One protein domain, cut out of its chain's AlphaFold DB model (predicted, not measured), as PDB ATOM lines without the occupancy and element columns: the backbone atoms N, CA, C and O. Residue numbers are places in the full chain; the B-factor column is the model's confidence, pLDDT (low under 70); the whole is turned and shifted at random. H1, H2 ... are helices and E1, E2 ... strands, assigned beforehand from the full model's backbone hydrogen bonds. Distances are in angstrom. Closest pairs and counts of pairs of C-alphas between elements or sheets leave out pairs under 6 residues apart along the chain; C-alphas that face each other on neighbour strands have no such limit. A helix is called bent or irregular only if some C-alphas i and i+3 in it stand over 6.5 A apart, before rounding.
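What this domain is: This is residues 100 to 218 of the 692 residues of the protein "DDE Tnp4 domain-containing protein" of Phytophthora cactorum (UniProt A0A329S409). A long, twisted and curled sheet of four strands has H3 across one face, H1 at one end, and the loop of residues 134 to 146 with H2 at the other end. From H3, the short helices H4 and H5 lead back toward H1, where E4 joins the sheet beside E1. The printed part has 119 residues with five named helices and four named strands, H1 E1 H2 E2 E3 H3 H4 H5 E4 along the chain; the sheet's order is E3, E2, E1, E4, mixed, and the class is mixed. The whole is loose, with a radius of gyration of the C-alphas of 17.4 A and spans of 56 by 29 by 24 A.

How they stand to each other: H1, residues 100 to 115, is on the sheet and irregular, with C-alphas 104 and 107 8.1 A apart; its closest C-alphas to E1, residues 123 to 133, are Val 110 and Phe 124, 4.7 A. H2, residues 147 to 151, stands at the sheet's level. E2, residues 158 to 167, bends by 59 degrees at residue 161 and is antiparallel to E1, with N 130 and O 163 at 2.8 A. E2 and E3, residues 173 to 181, form a hairpin, with N 177 and O 164 at 2.9 A. H3, residues 186 to 193, runs across the strands over E2, at 67 degrees on the local plane, height 8.0 A. H4, residues 195 to 201, is close but not clearly touching H3, Leu 190 to Ile 196 being the closest C-alphas, 7.7 A. H5, residues 203 to 206, is close but not clearly touching H1, the closest C-alphas being Ser 103 and Ile 205, 6.6 A. E4, residues 210 to 213, is parallel to E1, with N 127 and O 212 at 2.9 A. Every O i to N i+4 pair is within hydrogen-bond range in H2, H3 and H4, and 10 of 12 in H1; H5 is too short for one.

Where its parts are: H1 begins at C-alpha 100 (90.195, 172.457, 215.359) and measures 23.5 A; E1 measures 30.3 A, E2 24.1 A and E3 20.8 A. E4 ends at C-alpha 213 (104.162, 189.442, 216.417).

The domain as a whole: The C-alphas farthest apart, Asn 115 and Gly 142, are 59.4 A apart. The printed part has no cut; the link E1 to H2 is long. Mean pLDDT of the printed part is 78.1, with 21 residues under 70, among them 141 to 147 and 214 to 218.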
ATOM      1  N   ARG A 100      90.580 173.357 216.459       80.00
ATOM      2  CA  ARG A 100      90.195 172.457 215.359       80.00
ATOM      3  C   ARG A 100      90.499 173.051 213.982       80.00
ATOM      4  O   ARG A 100      91.172 172.414 213.178       80.00
ATOM      5  N   ILE A 101      90.046 174.283 213.733       81.94
ATOM      6  CA  ILE A 101      90.286 174.977 212.456       81.94
ATOM      7  C   ILE A 101      91.789 175.207 212.271       81.94
ATOM      8  O   ILE A 101      92.321 174.986 211.186       81.94
ATOM      9  N   CYS A 102      92.484 175.587 213.348       84.44
ATOM     10  CA  CYS A 102      93.926 175.787 213.324       84.44
ATOM     11  C   CYS A 102      94.696 174.500 212.980       84.44
ATOM     12  O   CYS A 102      95.598 174.548 212.150       84.44
ATOM     13  N   SER A 103      94.338 173.350 213.565       85.00
ATOM     14  CA  SER A 103      94.993 172.065 213.283       85.00
ATOM     15  C   SER A 103      94.686 171.530 211.884       85.00
ATOM     16  O   SER A 103      95.583 171.017 211.225       85.00
ATOM     17  N   GLU A 104      93.444 171.676 211.403       87.94
ATOM     18  CA  GLU A 104      93.035 171.201 210.071       87.94
ATOM     19  C   GLU A 104      93.693 172.012 208.932       87.94
ATOM     20  O   GLU A 104      93.916 171.476 207.848       87.94
ATOM     21  N   ARG A 105      94.027 173.292 209.169       89.38
ATOM     22  CA  ARG A 105      94.567 174.220 208.151       89.38
ATOM     23  C   ARG A 105      96.032 174.627 208.349       89.38
ATOM     24  O   ARG A 105      96.559 175.369 207.525       89.38
ATOM     25  N   MET A 106      96.708 174.126 209.388       88.19
ATOM     26  CA  MET A 106      98.062 174.544 209.797       88.19
ATOM     27  C   MET A 106      99.059 174.643 208.628       88.19
ATOM     28  O   MET A 106      99.695 175.675 208.430       88.19
ATOM     29  N   GLN A 107      99.149 173.586 207.815       89.69
ATOM     30  CA  GLN A 107     100.054 173.523 206.661       89.69
ATOM     31  C   GLN A 107      99.725 174.580 205.596       89.69
ATOM     32  O   GLN A 107     100.627 175.239 205.087       89.69
ATOM     33  N   GLN A 108      98.436 174.809 205.318       91.00
ATOM     34  CA  GLN A 108      97.987 175.814 204.348       91.00
ATOM     35  C   GLN A 108      98.349 177.232 204.804       91.00
ATOM     36  O   GLN A 108      98.714 178.068 203.983       91.00
ATOM     37  N   TYR A 109      98.280 177.508 206.111       93.12
ATOM     38  CA  TYR A 109      98.683 178.800 206.665       93.12
ATOM     39  C   TYR A 109     100.187 179.039 206.521       93.12
ATOM     40  O   TYR A 109     100.595 180.095 206.040       93.12
ATOM     41  N   VAL A 110     101.002 178.049 206.889       91.62
ATOM     42  CA  VAL A 110     102.465 178.127 206.780       91.62
ATOM     43  C   VAL A 110     102.908 178.299 205.329       91.62
ATOM     44  O   VAL A 110     103.705 179.188 205.027       91.62
ATOM     45  N   GLU A 111     102.346 177.504 204.417       91.38
ATOM     46  CA  GLU A 111     102.624 177.610 202.986       91.38
ATOM     47  C   GLU A 111     102.188 178.973 202.426       91.38
ATOM     48  O   GLU A 111     102.951 179.609 201.700       91.38
ATOM     49  N   ALA A 112     101.009 179.485 202.803       89.75
ATOM     50  CA  ALA A 112     100.539 180.800 202.366       89.75
ATOM     51  C   ALA A 112     101.449 181.950 202.838       89.75
ATOM     52  O   ALA A 112     101.693 182.888 202.076       89.75
ATOM     53  N   VAL A 113     101.978 181.881 204.066       88.75
ATOM     54  CA  VAL A 113     102.925 182.875 204.601       88.75
ATOM     55  C   VAL A 113     104.278 182.781 203.891       88.75
ATOM     56  O   VAL A 113     104.819 183.806 203.466       88.75
ATOM     57  N   TYR A 114     104.799 181.570 203.690       90.00
ATOM     58  CA  TYR A 114     106.059 181.344 202.981       90.00
ATOM     59  C   TYR A 114     105.986 181.796 201.513       90.00
ATOM     60  O   TYR A 114     106.808 182.599 201.072       90.00
ATOM     61  N   ASN A 115     104.935 181.402 200.785       90.50
ATOM     62  CA  ASN A 115     104.695 181.798 199.390       90.50
ATOM     63  C   ASN A 115     104.475 183.313 199.218       90.50
ATOM     64  O   ASN A 115     104.624 183.837 198.114       90.50
ATOM     65  N   LYS A 116     104.160 184.047 200.297       86.31
ATOM     66  CA  LYS A 116     104.101 185.517 200.294       86.31
ATOM     67  C   LYS A 116     105.483 186.187 200.389       86.31
ATOM     68  O   LYS A 116     105.564 187.406 200.245       86.31
ATOM     69  N   GLY A 117     106.550 185.411 200.592       82.25
ATOM     70  CA  GLY A 117     107.938 185.874 200.687       82.25
ATOM     71  C   GLY A 117     108.501 185.922 202.112       82.25
ATOM     72  O   GLY A 117     109.488 186.618 202.344       82.25
ATOM     73  N   ALA A 118     107.890 185.230 203.079       78.31
ATOM     74  CA  ALA A 118     108.427 185.158 204.436       78.31
ATOM     75  C   ALA A 118     109.704 184.301 204.495       78.31
ATOM     76  O   ALA A 118     109.754 183.196 203.964       78.31
ATOM     77  N   THR A 119     110.726 184.775 205.213       77.75
ATOM     78  CA  THR A 119     111.994 184.041 205.403       77.75
ATOM     79  C   THR A 119     111.878 182.847 206.354       77.75
ATOM     80  O   THR A 119     112.808 182.053 206.450       77.75
ATOM     81  N   MET A 120     110.770 182.736 207.092       76.50
ATOM     82  CA  MET A 120     110.483 181.636 208.013       76.50
ATOM     83  C   MET A 120     109.439 180.706 207.393       76.50
ATOM     84  O   MET A 120     108.332 181.137 207.080       76.50
ATOM     85  N   SER A 121     109.775 179.424 207.263       83.25
ATOM     86  CA  SER A 121     108.926 178.392 206.653       83.25
ATOM     87  C   SER A 121     108.007 177.674 207.652       83.25
ATOM     88  O   SER A 121     107.625 176.534 207.413       83.25
ATOM     89  N   ASN A 122     107.716 178.283 208.809       86.00
ATOM     90  CA  ASN A 122     106.957 177.661 209.902       86.00
ATOM     91  C   ASN A 122     105.990 178.622 210.633       86.00
ATOM     92  O   ASN A 122     105.464 178.283 211.696       86.00
ATOM     93  N   VAL A 123     105.758 179.823 210.090       88.00
ATOM     94  CA  VAL A 123     104.864 180.827 210.691       88.00
ATOM     95  C   VAL A 123     103.423 180.593 210.244       88.00
ATOM     96  O   VAL A 123     103.145 180.651 209.052       88.00
ATOM     97  N   PHE A 124     102.503 180.369 211.187       88.81
ATOM     98  CA  PHE A 124     101.100 180.031 210.879       88.81
ATOM     99  C   PHE A 124     100.071 181.109 211.248       88.81
ATOM    100  O   PHE A 124      98.917 181.022 210.836       88.81
ATOM    101  N   GLY A 125     100.455 182.119 212.031       86.69
ATOM    102  CA  GLY A 125      99.533 183.146 212.511       86.69
ATOM    103  C   GLY A 125     100.245 184.379 213.055       86.69
ATOM    104  O   GLY A 125     101.444 184.345 213.348       86.69
ATOM    105  N   PHE A 126      99.486 185.463 213.190       89.00
ATOM    106  CA  PHE A 126      99.973 186.785 213.574       89.00
ATOM    107  C   PHE A 126      99.279 187.269 214.850       89.00
ATOM    108  O   PHE A 126      98.051 187.309 214.889       89.00
ATOM    109  N   ILE A 127     100.044 187.630 215.885       86.81
ATOM    110  CA  ILE A 127      99.525 188.145 217.163       86.81
ATOM    111  C   ILE A 127      99.624 189.675 217.236       86.81
ATOM    112  O   ILE A 127     100.686 190.239 216.969       86.81
ATOM    113  N   ASP A 128      98.530 190.338 217.628       83.44
ATOM    114  CA  ASP A 128      98.502 191.793 217.846       83.44
ATOM    115  C   ASP A 128      97.501 192.230 218.942       83.44
ATOM    116  O   ASP A 128      96.545 191.520 219.282       83.44
ATOM    117  N   GLY A 129      97.730 193.428 219.493       82.25
ATOM    118  CA  GLY A 129      96.918 194.107 220.501       82.25
ATOM    119  C   GLY A 129      96.012 195.197 219.908       82.25
ATOM    120  O   GLY A 129      96.406 196.358 219.762       82.25
ATOM    121  N   THR A 130      94.747 194.866 219.642       82.38
ATOM    122  CA  THR A 130      93.744 195.808 219.112       82.38
ATOM    123  C   THR A 130      93.167 196.707 220.209       82.38
ATOM    124  O   THR A 130      92.804 196.240 221.285       82.38
ATOM    125  N   LYS A 131      93.044 198.017 219.943       83.12
ATOM    126  CA  LYS A 131      92.602 199.027 220.926       83.12
ATOM    127  C   LYS A 131      91.252 199.625 220.531       83.12
ATOM    128  O   LYS A 131      91.207 200.548 219.720       83.12
ATOM    129  N   ASN A 132      90.166 199.139 221.132       79.25
ATOM    130  CA  ASN A 132      88.809 199.619 220.853       79.25
ATOM    131  C   ASN A 132      88.476 200.821 221.737       79.25
ATOM    132  O   ASN A 132      88.567 200.741 222.963       79.25
ATOM    133  N   ALA A 133      88.111 201.945 221.118       81.62
ATOM    134  CA  ALA A 133      87.766 203.167 221.834       81.62
ATOM    135  C   ALA A 133      86.513 202.983 222.709       81.62
ATOM    136  O   ALA A 133      85.572 202.294 222.326       81.62
ATOM    137  N   VAL A 134      86.498 203.628 223.876       78.00
ATOM    138  CA  VAL A 134      85.369 203.632 224.815       78.00
ATOM    139  C   VAL A 134      85.001 205.054 225.220       78.00
ATOM    140  O   VAL A 134      85.832 205.967 225.215       78.00
ATOM    141  N   CYS A 135      83.743 205.235 225.618       72.62
ATOM    142  CA  CYS A 135      83.246 206.497 226.149       72.62
ATOM    143  C   CYS A 135      84.028 206.945 227.396       72.62
ATOM    144  O   CYS A 135      84.585 206.150 228.158       72.62
ATOM    145  N   ARG A 136      84.058 208.261 227.624       67.62
ATOM    146  CA  ARG A 136      84.784 208.874 228.739       67.62
ATOM    147  C   ARG A 136      84.101 208.557 230.076       67.62
ATOM    148  O   ARG A 136      83.198 209.271 230.494       67.62
ATOM    149  N   LEU A 137      84.564 207.504 230.753       68.50
ATOM    150  CA  LEU A 137      84.002 207.021 232.021       68.50
ATOM    151  C   LEU A 137      83.924 208.117 233.101       68.50
ATOM    152  O   LEU A 137      84.912 208.793 233.401       68.50
ATOM    153  N   SER A 138      82.758 208.264 233.721       65.75
ATOM    154  CA  SER A 138      82.546 209.116 234.899       65.75
ATOM    155  C   SER A 138      83.034 208.422 236.176       65.75
ATOM    156  O   SER A 138      83.130 207.196 236.227       65.75
ATOM    157  N   SER A 139      83.324 209.187 237.234       65.06
ATOM    158  CA  SER A 139      83.450 208.593 238.575       65.06
ATOM    159  C   SER A 139      82.077 208.102 239.041       65.06
ATOM    160  O   SER A 139      81.065 208.722 238.704       65.06
ATOM    161  N   ARG A 140      82.023 207.017 239.822       70.56
ATOM    162  CA  ARG A 140      80.755 206.555 240.407       70.56
ATOM    163  C   ARG A 140      80.272 207.546 241.478       70.56
ATOM    164  O   ARG A 140      81.105 208.217 242.097       70.56
ATOM    165  N   PRO A 141      78.950 207.648 241.723       55.97
ATOM    166  CA  PRO A 141      78.413 208.481 242.794       55.97
ATOM    167  C   PRO A 141      79.103 208.182 244.133       55.97
ATOM    168  O   PRO A 141      79.293 207.026 244.498       55.97
ATOM    169  N   GLY A 142      79.524 209.228 244.844       61.25
ATOM    170  CA  GLY A 142      80.229 209.105 246.125       61.25
ATOM    171  C   GLY A 142      81.724 208.746 246.048       61.25
ATOM    172  O   GLY A 142      82.399 208.848 247.070       61.25
ATOM    173  N   THR A 143      82.284 208.396 244.881       52.91
ATOM    174  CA  THR A 143      83.723 208.086 244.738       52.91
ATOM    175  C   THR A 143      84.492 209.171 243.969       52.91
ATOM    176  O   THR A 143      83.914 209.954 243.214       52.91
ATOM    177  N   LYS A 144      85.820 209.249 244.167       62.53
ATOM    178  CA  LYS A 144      86.746 210.182 243.473       62.53
ATOM    179  C   LYS A 144      87.702 209.456 242.512       62.53
ATOM    180  O   LYS A 144      88.879 209.821 242.364       62.53
ATOM    181  N   GLU A 145      87.216 208.387 241.896       61.34
ATOM    182  CA  GLU A 145      87.987 207.583 240.955       61.34
ATOM    183  C   GLU A 145      88.235 208.326 239.645       61.34
ATOM    184  O   GLU A 145      87.470 209.177 239.202       61.34
ATOM    185  N   ASN A 146      89.350 207.988 239.006       68.75
ATOM    186  CA  ASN A 146      89.696 208.505 237.692       68.75
ATOM    187  C   ASN A 146      89.860 207.319 236.742       68.75
ATOM    188  O   ASN A 146      90.960 207.007 236.288       68.75
ATOM    189  N   LEU A 147      88.736 206.643 236.487       67.50
ATOM    190  CA  LEU A 147      88.636 205.523 235.547       67.50
ATOM    191  C   LEU A 147      89.118 205.943 234.147       67.50
ATOM    192  O   LEU A 147      89.782 205.174 233.459       67.50
ATOM    193  N   GLN A 148      88.916 207.218 233.790       71.75
ATOM    194  CA  GLN A 148      89.467 207.862 232.591       71.75
ATOM    195  C   GLN A 148      90.977 207.613 232.438       71.75
ATOM    196  O   GLN A 148      91.403 207.189 231.370       71.75
ATOM    197  N   ARG A 149      91.785 207.806 233.494       74.19
ATOM    198  CA  ARG A 149      93.240 207.550 233.478       74.19
ATOM    199  C   ARG A 149      93.583 206.067 233.310       74.19
ATOM    200  O   ARG A 149      94.657 205.767 232.801       74.19
ATOM    201  N   GLN A 150      92.722 205.149 233.748       70.50
ATOM    202  CA  GLN A 150      92.974 203.711 233.626       70.50
ATOM    203  C   GLN A 150      92.771 203.231 232.185       70.50
ATOM    204  O   GLN A 150      93.650 202.569 231.640       70.50
ATOM    205  N   VAL A 151      91.677 203.639 231.536       74.62
ATOM    206  CA  VAL A 151      91.401 203.277 230.132       74.62
ATOM    207  C   VAL A 151      92.122 204.165 229.107       74.62
ATOM    208  O   VAL A 151      92.086 203.877 227.919       74.62
ATOM    209  N   TYR A 152      92.794 205.252 229.505       79.31
ATOM    210  CA  TYR A 152      93.497 206.121 228.550       79.31
ATOM    211  C   TYR A 152      94.795 205.495 228.014       79.31
ATOM    212  O   TYR A 152      95.791 205.374 228.731       79.31
ATOM    213  N   SER A 153      94.814 205.172 226.720       75.56
ATOM    214  CA  SER A 153      96.025 204.799 225.990       75.56
ATOM    215  C   SER A 153      96.798 206.050 225.586       75.56
ATOM    216  O   SER A 153      96.428 206.753 224.646       75.56
ATOM    217  N   GLY A 154      97.926 206.309 226.253       74.38
ATOM    218  CA  GLY A 154      98.816 207.419 225.892       74.38
ATOM    219  C   GLY A 154      99.410 207.307 224.479       74.38
ATOM    220  O   GLY A 154      99.733 208.327 223.877       74.38
ATOM    221  N   HIS A 155      99.513 206.088 223.929       66.69
ATOM    222  CA  HIS A 155     100.016 205.845 222.572       66.69
ATOM    223  C   HIS A 155      99.001 206.255 221.491       66.69
ATOM    224  O   HIS A 155      99.359 206.993 220.577       66.69
ATOM    225  N   LYS A 156      97.732 205.831 221.610       71.19
ATOM    226  CA  LYS A 156      96.663 206.198 220.654       71.19
ATOM    227  C   LYS A 156      95.926 207.499 221.027       71.19
ATOM    228  O   LYS A 156      95.079 207.955 220.274       71.19
ATOM    229  N   ARG A 157      96.249 208.099 222.183       82.69
ATOM    230  CA  ARG A 157      95.639 209.315 222.763       82.69
ATOM    231  C   ARG A 157      94.117 209.245 222.953       82.69
ATOM    232  O   ARG A 157      93.445 210.275 222.950       82.69
ATOM    233  N   VAL A 158      93.587 208.045 223.173       81.56
ATOM    234  CA  VAL A 158      92.149 207.760 223.289       81.56
ATOM    235  C   VAL A 158      91.871 206.924 224.541       81.56
ATOM    236  O   VAL A 158      92.737 206.181 225.007       81.56
ATOM    237  N   HIS A 159      90.671 207.050 225.106       81.12
ATOM    238  CA  HIS A 159      90.168 206.091 226.090       81.12
ATOM    239  C   HIS A 159      89.785 204.811 225.347       81.12
ATOM    240  O   HIS A 159      88.965 204.868 224.438       81.12
ATOM    241  N   CYS A 160      90.391 203.676 225.682       80.88
ATOM    242  CA  CYS A 160      90.158 202.404 225.011       80.88
ATOM    243  C   CYS A 160      90.307 201.206 225.954       80.88
ATOM    244  O   CYS A 160      90.865 201.301 227.050       80.88
ATOM    245  N   LEU A 161      89.835 200.059 225.483       81.75
ATOM    246  CA  LEU A 161      90.173 198.746 226.014       81.75
ATOM    247  C   LEU A 161      91.040 198.026 224.976       81.75
ATOM    248  O   LEU A 161      90.801 198.147 223.773       81.75
ATOM    249  N   ASN A 162      92.073 197.330 225.442       80.25
ATOM    250  CA  ASN A 162      92.972 196.546 224.606       80.25
ATOM    251  C   ASN A 162      92.510 195.087 224.618       80.25
ATOM    252  O   ASN A 162      92.207 194.548 225.679       80.25
ATOM    253  N   TYR A 163      92.504 194.466 223.450       83.56
ATOM    254  CA  TYR A 163      92.147 193.073 223.207       83.56
ATOM    255  C   TYR A 163      93.314 192.425 222.473       83.56
ATOM    256  O   TYR A 163      93.950 193.077 221.647       83.56
ATOM    257  N   GLN A 164      93.596 191.159 222.749       86.50
ATOM    258  CA  GLN A 164      94.611 190.404 222.016       86.50
ATOM    259  C   GLN A 164      93.917 189.459 221.049       86.50
ATOM    260  O   GLN A 164      92.933 188.826 221.428       86.50
ATOM    261  N   ALA A 165      94.449 189.338 219.837       86.50
ATOM    262  CA  ALA A 165      94.009 188.339 218.875       86.50
ATOM    263  C   ALA A 165      95.205 187.635 218.226       86.50
ATOM    264  O   ALA A 165      96.262 188.245 218.066       86.50
ATOM    265  N   VAL A 166      95.022 186.375 217.822       88.12
ATOM    266  CA  VAL A 166      95.871 185.733 216.803       88.12
ATOM    267  C   VAL A 166      95.036 185.563 215.545       88.12
ATOM    268  O   VAL A 166      93.979 184.933 215.593       88.12
ATOM    269  N   VAL A 167      95.510 186.118 214.434       88.69
ATOM    270  CA  VAL A 167      94.845 186.086 213.128       88.69
ATOM    271  C   VAL A 167      95.622 185.175 212.177       88.69
ATOM    272  O   VAL A 167      96.846 185.282 212.070       88.69
ATOM    273  N   THR A 168      94.924 184.272 211.492       88.69
ATOM    274  CA  THR A 168      95.499 183.370 210.482       88.69
ATOM    275  C   THR A 168      95.458 183.979 209.073       88.69
ATOM    276  O   THR A 168      94.716 184.933 208.833       88.69
ATOM    277  N   PRO A 169      96.245 183.461 208.108       87.62
ATOM    278  CA  PRO A 169      96.312 183.988 206.738       87.62
ATOM    279  C   PRO A 169      94.986 184.019 205.962       87.62
ATOM    280  O   PRO A 169      94.873 184.770 204.997       87.62
ATOM    281  N   ASP A 170      93.985 183.237 206.375       83.44
ATOM    282  CA  ASP A 170      92.619 183.264 205.835       83.44
ATOM    283  C   ASP A 170      91.724 184.356 206.462       83.44
ATOM    284  O   ASP A 170      90.543 184.459 206.134       83.44
ATOM    285  N   GLY A 171      92.281 185.193 207.344       77.69
ATOM    286  CA  GLY A 171      91.604 186.319 207.990       77.69
ATOM    287  C   GLY A 171      90.804 185.954 209.243       77.69
ATOM    288  O   GLY A 171      90.185 186.838 209.837       77.69
ATOM    289  N   LEU A 172      90.809 184.688 209.673       80.75
ATOM    290  CA  LEU A 172      90.120 184.264 210.891       80.75
ATOM    291  C   LEU A 172      90.923 184.635 212.145       80.75
ATOM    292  O   LEU A 172      92.124 184.386 212.232       80.75
ATOM    293  N   ALA A 173      90.249 185.181 213.158       81.81
ATOM    294  CA  ALA A 173      90.812 185.301 214.500       81.81
ATOM    295  C   ALA A 173      90.666 183.950 215.223       81.81
ATOM    296  O   ALA A 173      89.581 183.602 215.684       81.81
ATOM    297  N   ILE A 174      91.749 183.170 215.288       85.12
ATOM    298  CA  ILE A 174      91.763 181.840 215.923       85.12
ATOM    299  C   ILE A 174      91.971 181.893 217.438       85.12
ATOM    300  O   ILE A 174      91.707 180.906 218.112       85.12
ATOM    301  N   HIS A 175      92.436 183.019 217.973       85.94
ATOM    302  CA  HIS A 175      92.517 183.303 219.405       85.94
ATOM    303  C   HIS A 175      92.006 184.713 219.631       85.94
ATOM    304  O   HIS A 175      92.346 185.612 218.857       85.94
ATOM    305  N   PHE A 176      91.261 184.919 220.710       84.12
ATOM    306  CA  PHE A 176      90.872 186.244 221.158       84.12
ATOM    307  C   PHE A 176      90.819 186.288 222.692       84.12
ATOM    308  O   PHE A 176      90.324 185.365 223.338       84.12
ATOM    309  N   TRP A 177      91.342 187.357 223.294       78.25
ATOM    310  CA  TRP A 177      91.390 187.511 224.750       78.25
ATOM    311  C   TRP A 177      90.829 188.847 225.242       78.25
ATOM    312  O   TRP A 177      90.821 189.858 224.537       78.25
ATOM    313  N   ARG A 178      90.330 188.786 226.482       68.12
ATOM    314  CA  ARG A 178      89.439 189.735 227.161       68.12
ATOM    315  C   ARG A 178      89.916 191.199 227.112       68.12
ATOM    316  O   ARG A 178      91.122 191.449 227.100       68.12
ATOM    317  N   PRO A 179      88.985 192.173 227.193       70.12
ATOM    318  CA  PRO A 179      89.337 193.582 227.333       70.12
ATOM    319  C   PRO A 179      90.174 193.841 228.588       70.12
ATOM    320  O   PRO A 179      89.728 193.615 229.712       70.12
ATOM    321  N   ILE A 180      91.357 194.407 228.384       73.44
ATOM    322  CA  ILE A 180      92.242 194.933 229.422       73.44
ATOM    323  C   ILE A 180      92.337 196.460 229.275       73.44
ATOM    324  O   ILE A 180      92.082 197.033 228.218       73.44
ATOM    325  N   GLU A 181      92.669 197.163 230.355       79.25
ATOM    326  CA  GLU A 181      92.684 198.628 230.397       79.25
ATOM    327  C   GLU A 181      93.643 199.216 229.338       79.25
ATOM    328  O   GLU A 181      94.811 198.824 229.271       79.25
ATOM    329  N   GLY A 182      93.198 200.213 228.561       69.81
ATOM    330  CA  GLY A 182      93.924 200.735 227.392       69.81
ATOM    331  C   GLY A 182      95.376 201.180 227.617       69.81
ATOM    332  O   GLY A 182      96.192 201.176 226.689       69.81
ATOM    333  N   ARG A 183      95.720 201.516 228.867       70.19
ATOM    334  CA  ARG A 183      97.073 201.861 229.329       70.19
ATOM    335  C   ARG A 183      98.090 200.710 229.308       70.19
ATOM    336  O   ARG A 183      99.280 200.980 229.457       70.19
ATOM    337  N   ARG A 184      97.649 199.448 229.240       69.69
ATOM    338  CA  ARG A 184      98.532 198.271 229.321       69.69
ATOM    339  C   ARG A 184      99.273 198.023 228.004       69.69
ATOM    340  O   ARG A 184      98.855 198.485 226.941       69.69
ATOM    341  N   HIS A 185     100.392 197.315 228.115       71.62
ATOM    342  CA  HIS A 185     101.221 196.895 226.990       71.62
ATOM    343  C   HIS A 185     100.838 195.493 226.534       71.62
ATOM    344  O   HIS A 185     100.320 194.703 227.320       71.62
ATOM    345  N   ASP A 186     101.161 195.172 225.291       69.38
ATOM    346  CA  ASP A 186     100.692 193.954 224.634       69.38
ATOM    347  C   ASP A 186     101.389 192.694 225.208       69.38
ATOM    348  O   ASP A 186     100.771 191.640 225.311       69.38
ATOM    349  N   VAL A 187     102.583 192.844 225.808       71.69
ATOM    350  CA  VAL A 187     103.215 191.845 226.709       71.69
ATOM    351  C   VAL A 187     102.336 191.491 227.910       71.69
ATOM    352  O   VAL A 187     102.273 190.334 228.315       71.69
ATOM    353  N   THR A 188     101.665 192.479 228.513       73.06
ATOM    354  CA  THR A 188     100.749 192.221 229.632       73.06
ATOM    355  C   THR A 188      99.560 191.406 229.144       73.06
ATOM    356  O   THR A 188      99.160 190.475 229.828       73.06
ATOM    357  N   LEU A 189      99.038 191.690 227.947       73.94
ATOM    358  CA  LEU A 189      97.980 190.871 227.361       73.94
ATOM    359  C   LEU A 189      98.479 189.435 227.102       73.94
ATOM    360  O   LEU A 189      97.774 188.493 227.457       73.94
ATOM    361  N   LEU A 190      99.711 189.244 226.610       76.75
ATOM    362  CA  LEU A 190     100.272 187.904 226.384       76.75
ATOM    363  C   LEU A 190     100.429 187.106 227.690       76.75
ATOM    364  O   LEU A 190     100.088 185.928 227.738       76.75
ATOM    365  N   HIS A 191     100.888 187.752 228.764       75.06
ATOM    366  CA  HIS A 191     101.022 187.114 230.075       75.06
ATOM    367  C   HIS A 191      99.666 186.759 230.713       75.06
ATOM    368  O   HIS A 191      99.499 185.656 231.235       75.06
ATOM    369  N   GLU A 192      98.700 187.683 230.668       74.25
ATOM    370  CA  GLU A 192      97.358 187.485 231.236       74.25
ATOM    371  C   GLU A 192      96.491 186.540 230.391       74.25
ATOM    372  O   GLU A 192      95.574 185.918 230.918       74.25
ATOM    373  N   SER A 193      96.760 186.419 229.087       76.25
ATOM    374  CA  SER A 193      96.050 185.492 228.195       76.25
ATOM    375  C   SER A 193      96.485 184.043 228.343       76.25
ATOM    376  O   SER A 193      95.755 183.176 227.881       76.25
ATOM    377  N   LYS A 194      97.646 183.756 228.949       81.31
ATOM    378  CA  LYS A 194      98.178 182.385 229.102       81.31
ATOM    379  C   LYS A 194      98.316 181.616 227.779       81.31
ATOM    380  O   LYS A 194      98.403 180.394 227.762       81.31
ATOM    381  N   LEU A 195      98.382 182.343 226.659       80.88
ATOM    382  CA  LEU A 195      98.423 181.765 225.316       80.88
ATOM    383  C   LEU A 195      99.666 180.889 225.100       80.88
ATOM    384  O   LEU A 195      99.573 179.855 224.449       80.88
ATOM    385  N   ILE A 196     100.817 181.280 225.659       78.69
ATOM    386  CA  ILE A 196     102.045 180.475 225.585       78.69
ATOM    387  C   ILE A 196     101.857 179.152 226.335       78.69
ATOM    388  O   ILE A 196     102.098 178.098 225.756       78.69
ATOM    389  N   ASP A 197     101.332 179.203 227.561       80.56
ATOM    390  CA  ASP A 197     101.064 178.018 228.384       80.56
ATOM    391  C   ASP A 197     100.093 177.051 227.671       80.56
ATOM    392  O   ASP A 197     100.337 175.846 227.618       80.56
ATOM    393  N   TYR A 198      99.044 177.576 227.021       81.31
ATOM    394  CA  TYR A 198      98.104 176.781 226.218       81.31
ATOM    395  C   TYR A 198      98.761 176.122 224.997       81.31
ATOM    396  O   TYR A 198      98.490 174.956 224.702       81.31
ATOM    397  N   LEU A 199      99.612 176.844 224.260       80.88
ATOM    398  CA  LEU A 199     100.340 176.276 223.117       80.88
ATOM    399  C   LEU A 199     101.339 175.204 223.580       80.88
ATOM    400  O   LEU A 199     101.499 174.187 222.905       80.88
ATOM    401  N   GLU A 200     101.955 175.392 224.750       78.31
ATOM    402  CA  GLU A 200     102.867 174.421 225.351       78.31
ATOM    403  C   GLU A 200     102.171 173.151 225.862       78.31
ATOM    404  O   GLU A 200     102.723 172.060 225.710       78.31
ATOM    405  N   GLU A 201     100.959 173.257 226.405       80.94
ATOM    406  CA  GLU A 201     100.119 172.102 226.753       80.94
ATOM    407  C   GLU A 201      99.752 171.275 225.503       80.94
ATOM    408  O   GLU A 201      99.636 170.050 225.554       80.94
ATOM    409  N   HIS A 202      99.651 171.932 224.343       82.25
ATOM    410  CA  HIS A 202      99.235 171.336 223.071       82.25
ATOM    411  C   HIS A 202     100.396 171.123 222.078       82.25
ATOM    412  O   HIS A 202     100.179 171.098 220.862       82.25
ATOM    413  N   LYS A 203     101.624 170.902 222.581       79.62
ATOM    414  CA  LYS A 203     102.845 170.660 221.776       79.62
ATOM    415  C   LYS A 203     102.669 169.639 220.648       79.62
ATOM    416  O   LYS A 203     103.176 169.868 219.560       79.62
ATOM    417  N   ALA A 204     101.872 168.585 220.834       81.62
ATOM    418  CA  ALA A 204     101.591 167.595 219.784       81.62
ATOM    419  C   ALA A 204     100.979 168.171 218.480       81.62
ATOM    420  O   ALA A 204     100.994 167.493 217.455       81.62
ATOM    421  N   ILE A 205     100.428 169.393 218.513       82.12
ATOM    422  CA  ILE A 205      99.874 170.110 217.348       82.12
ATOM    423  C   ILE A 205     100.783 171.274 216.922       82.12
ATOM    424  O   ILE A 205     100.903 171.545 215.729       82.12
ATOM    425  N   PHE A 206     101.385 171.982 217.885       83.38
ATOM    426  CA  PHE A 206     102.071 173.260 217.647       83.38
ATOM    427  C   PHE A 206     103.604 173.183 217.641       83.38
ATOM    428  O   PHE A 206     104.244 174.171 217.282       83.38
ATOM    429  N   ASP A 207     104.206 172.048 218.006       81.31
ATOM    430  CA  ASP A 207     105.660 171.886 217.968       81.31
ATOM    431  C   ASP A 207     106.206 172.040 216.537       81.31
ATOM    432  O   ASP A 207     105.586 171.627 215.555       81.31
ATOM    433  N   GLY A 208     107.348 172.716 216.416       77.38
ATOM    434  CA  GLY A 208     107.926 173.149 215.141       77.38
ATOM    435  C   GLY A 208     107.280 174.382 214.484       77.38
ATOM    436  O   GLY A 208     107.906 174.967 213.597       77.38
ATOM    437  N   TYR A 209     106.097 174.840 214.911       82.81
ATOM    438  CA  TYR A 209     105.412 176.014 214.340       82.81
ATOM    439  C   TYR A 209     105.625 177.292 215.167       82.81
ATOM    440  O   TYR A 209     106.072 177.261 216.313       82.81
ATOM    441  N   THR A 210     105.355 178.466 214.589       83.88
ATOM    442  CA  THR A 210     105.593 179.762 215.252       83.88
ATOM    443  C   THR A 210     104.487 180.782 214.959       83.88
ATOM    444  O   THR A 210     103.940 180.836 213.857       83.88
ATOM    445  N   ILE A 211     104.171 181.620 215.950       83.00
ATOM    446  CA  ILE A 211     103.310 182.803 215.802       83.00
ATOM    447  C   ILE A 211     104.211 184.037 215.703       83.00
ATOM    448  O   ILE A 211     105.132 184.199 216.503       83.00
ATOM    449  N   TYR A 212     103.954 184.907 214.728       80.62
ATOM    450  CA  TYR A 212     104.719 186.135 214.508       80.62
ATOM    451  C   TYR A 212     104.009 187.344 215.133       80.62
ATOM    452  O   TYR A 212     102.789 187.442 215.059       80.62
ATOM    453  N   GLY A 213     104.743 188.281 215.732       75.25
ATOM    454  CA  GLY A 213     104.162 189.442 216.417       75.25
ATOM    455  C   GLY A 213     105.119 190.627 216.508       75.25
ATOM    456  O   GLY A 213     106.296 190.514 216.162       75.25
ATOM    457  N   ASP A 214     104.609 191.767 216.982       64.19
ATOM    458  CA  ASP A 214     105.398 192.989 217.197       64.19
ATOM    459  C   ASP A 214     106.626 192.726 218.108       64.19
ATOM    460  O   ASP A 214     106.507 192.004 219.106       64.19
ATOM    461  N   PRO A 215     107.804 193.330 217.839       55.66
ATOM    462  CA  PRO A 215     108.978 193.263 218.716       55.66
ATOM    463  C   PRO A 215     108.726 193.596 220.197       55.66
ATOM    464  O   PRO A 215     109.522 193.195 221.047       55.66
ATOM    465  N   ALA A 216     107.634 194.291 220.530       54.28
ATOM    466  CA  ALA A 216     107.150 194.497 221.889       54.28
ATOM    467  C   ALA A 216     106.936 193.184 222.662       54.28
ATOM    468  O   ALA A 216     107.196 193.167 223.861       54.28
ATOM    469  N   TYR A 217     106.537 192.088 222.004       54.78
ATOM    470  CA  TYR A 217     106.433 190.756 222.617       54.78
ATOM    471  C   TYR A 217     107.814 190.119 222.926       54.78
ATOM    472  O   TYR A 217     107.890 189.102 223.614       54.78
ATOM    473  N   GLY A 218     108.922 190.712 222.458       45.50
ATOM    474  CA  GLY A 218     110.289 190.211 222.625       45.50
ATOM    475  C   GLY A 218     110.966 190.629 223.941       45.50
ATOM    476  O   GLY A 218     111.310 191.790 224.156       45.50
TER     477      GLY A 218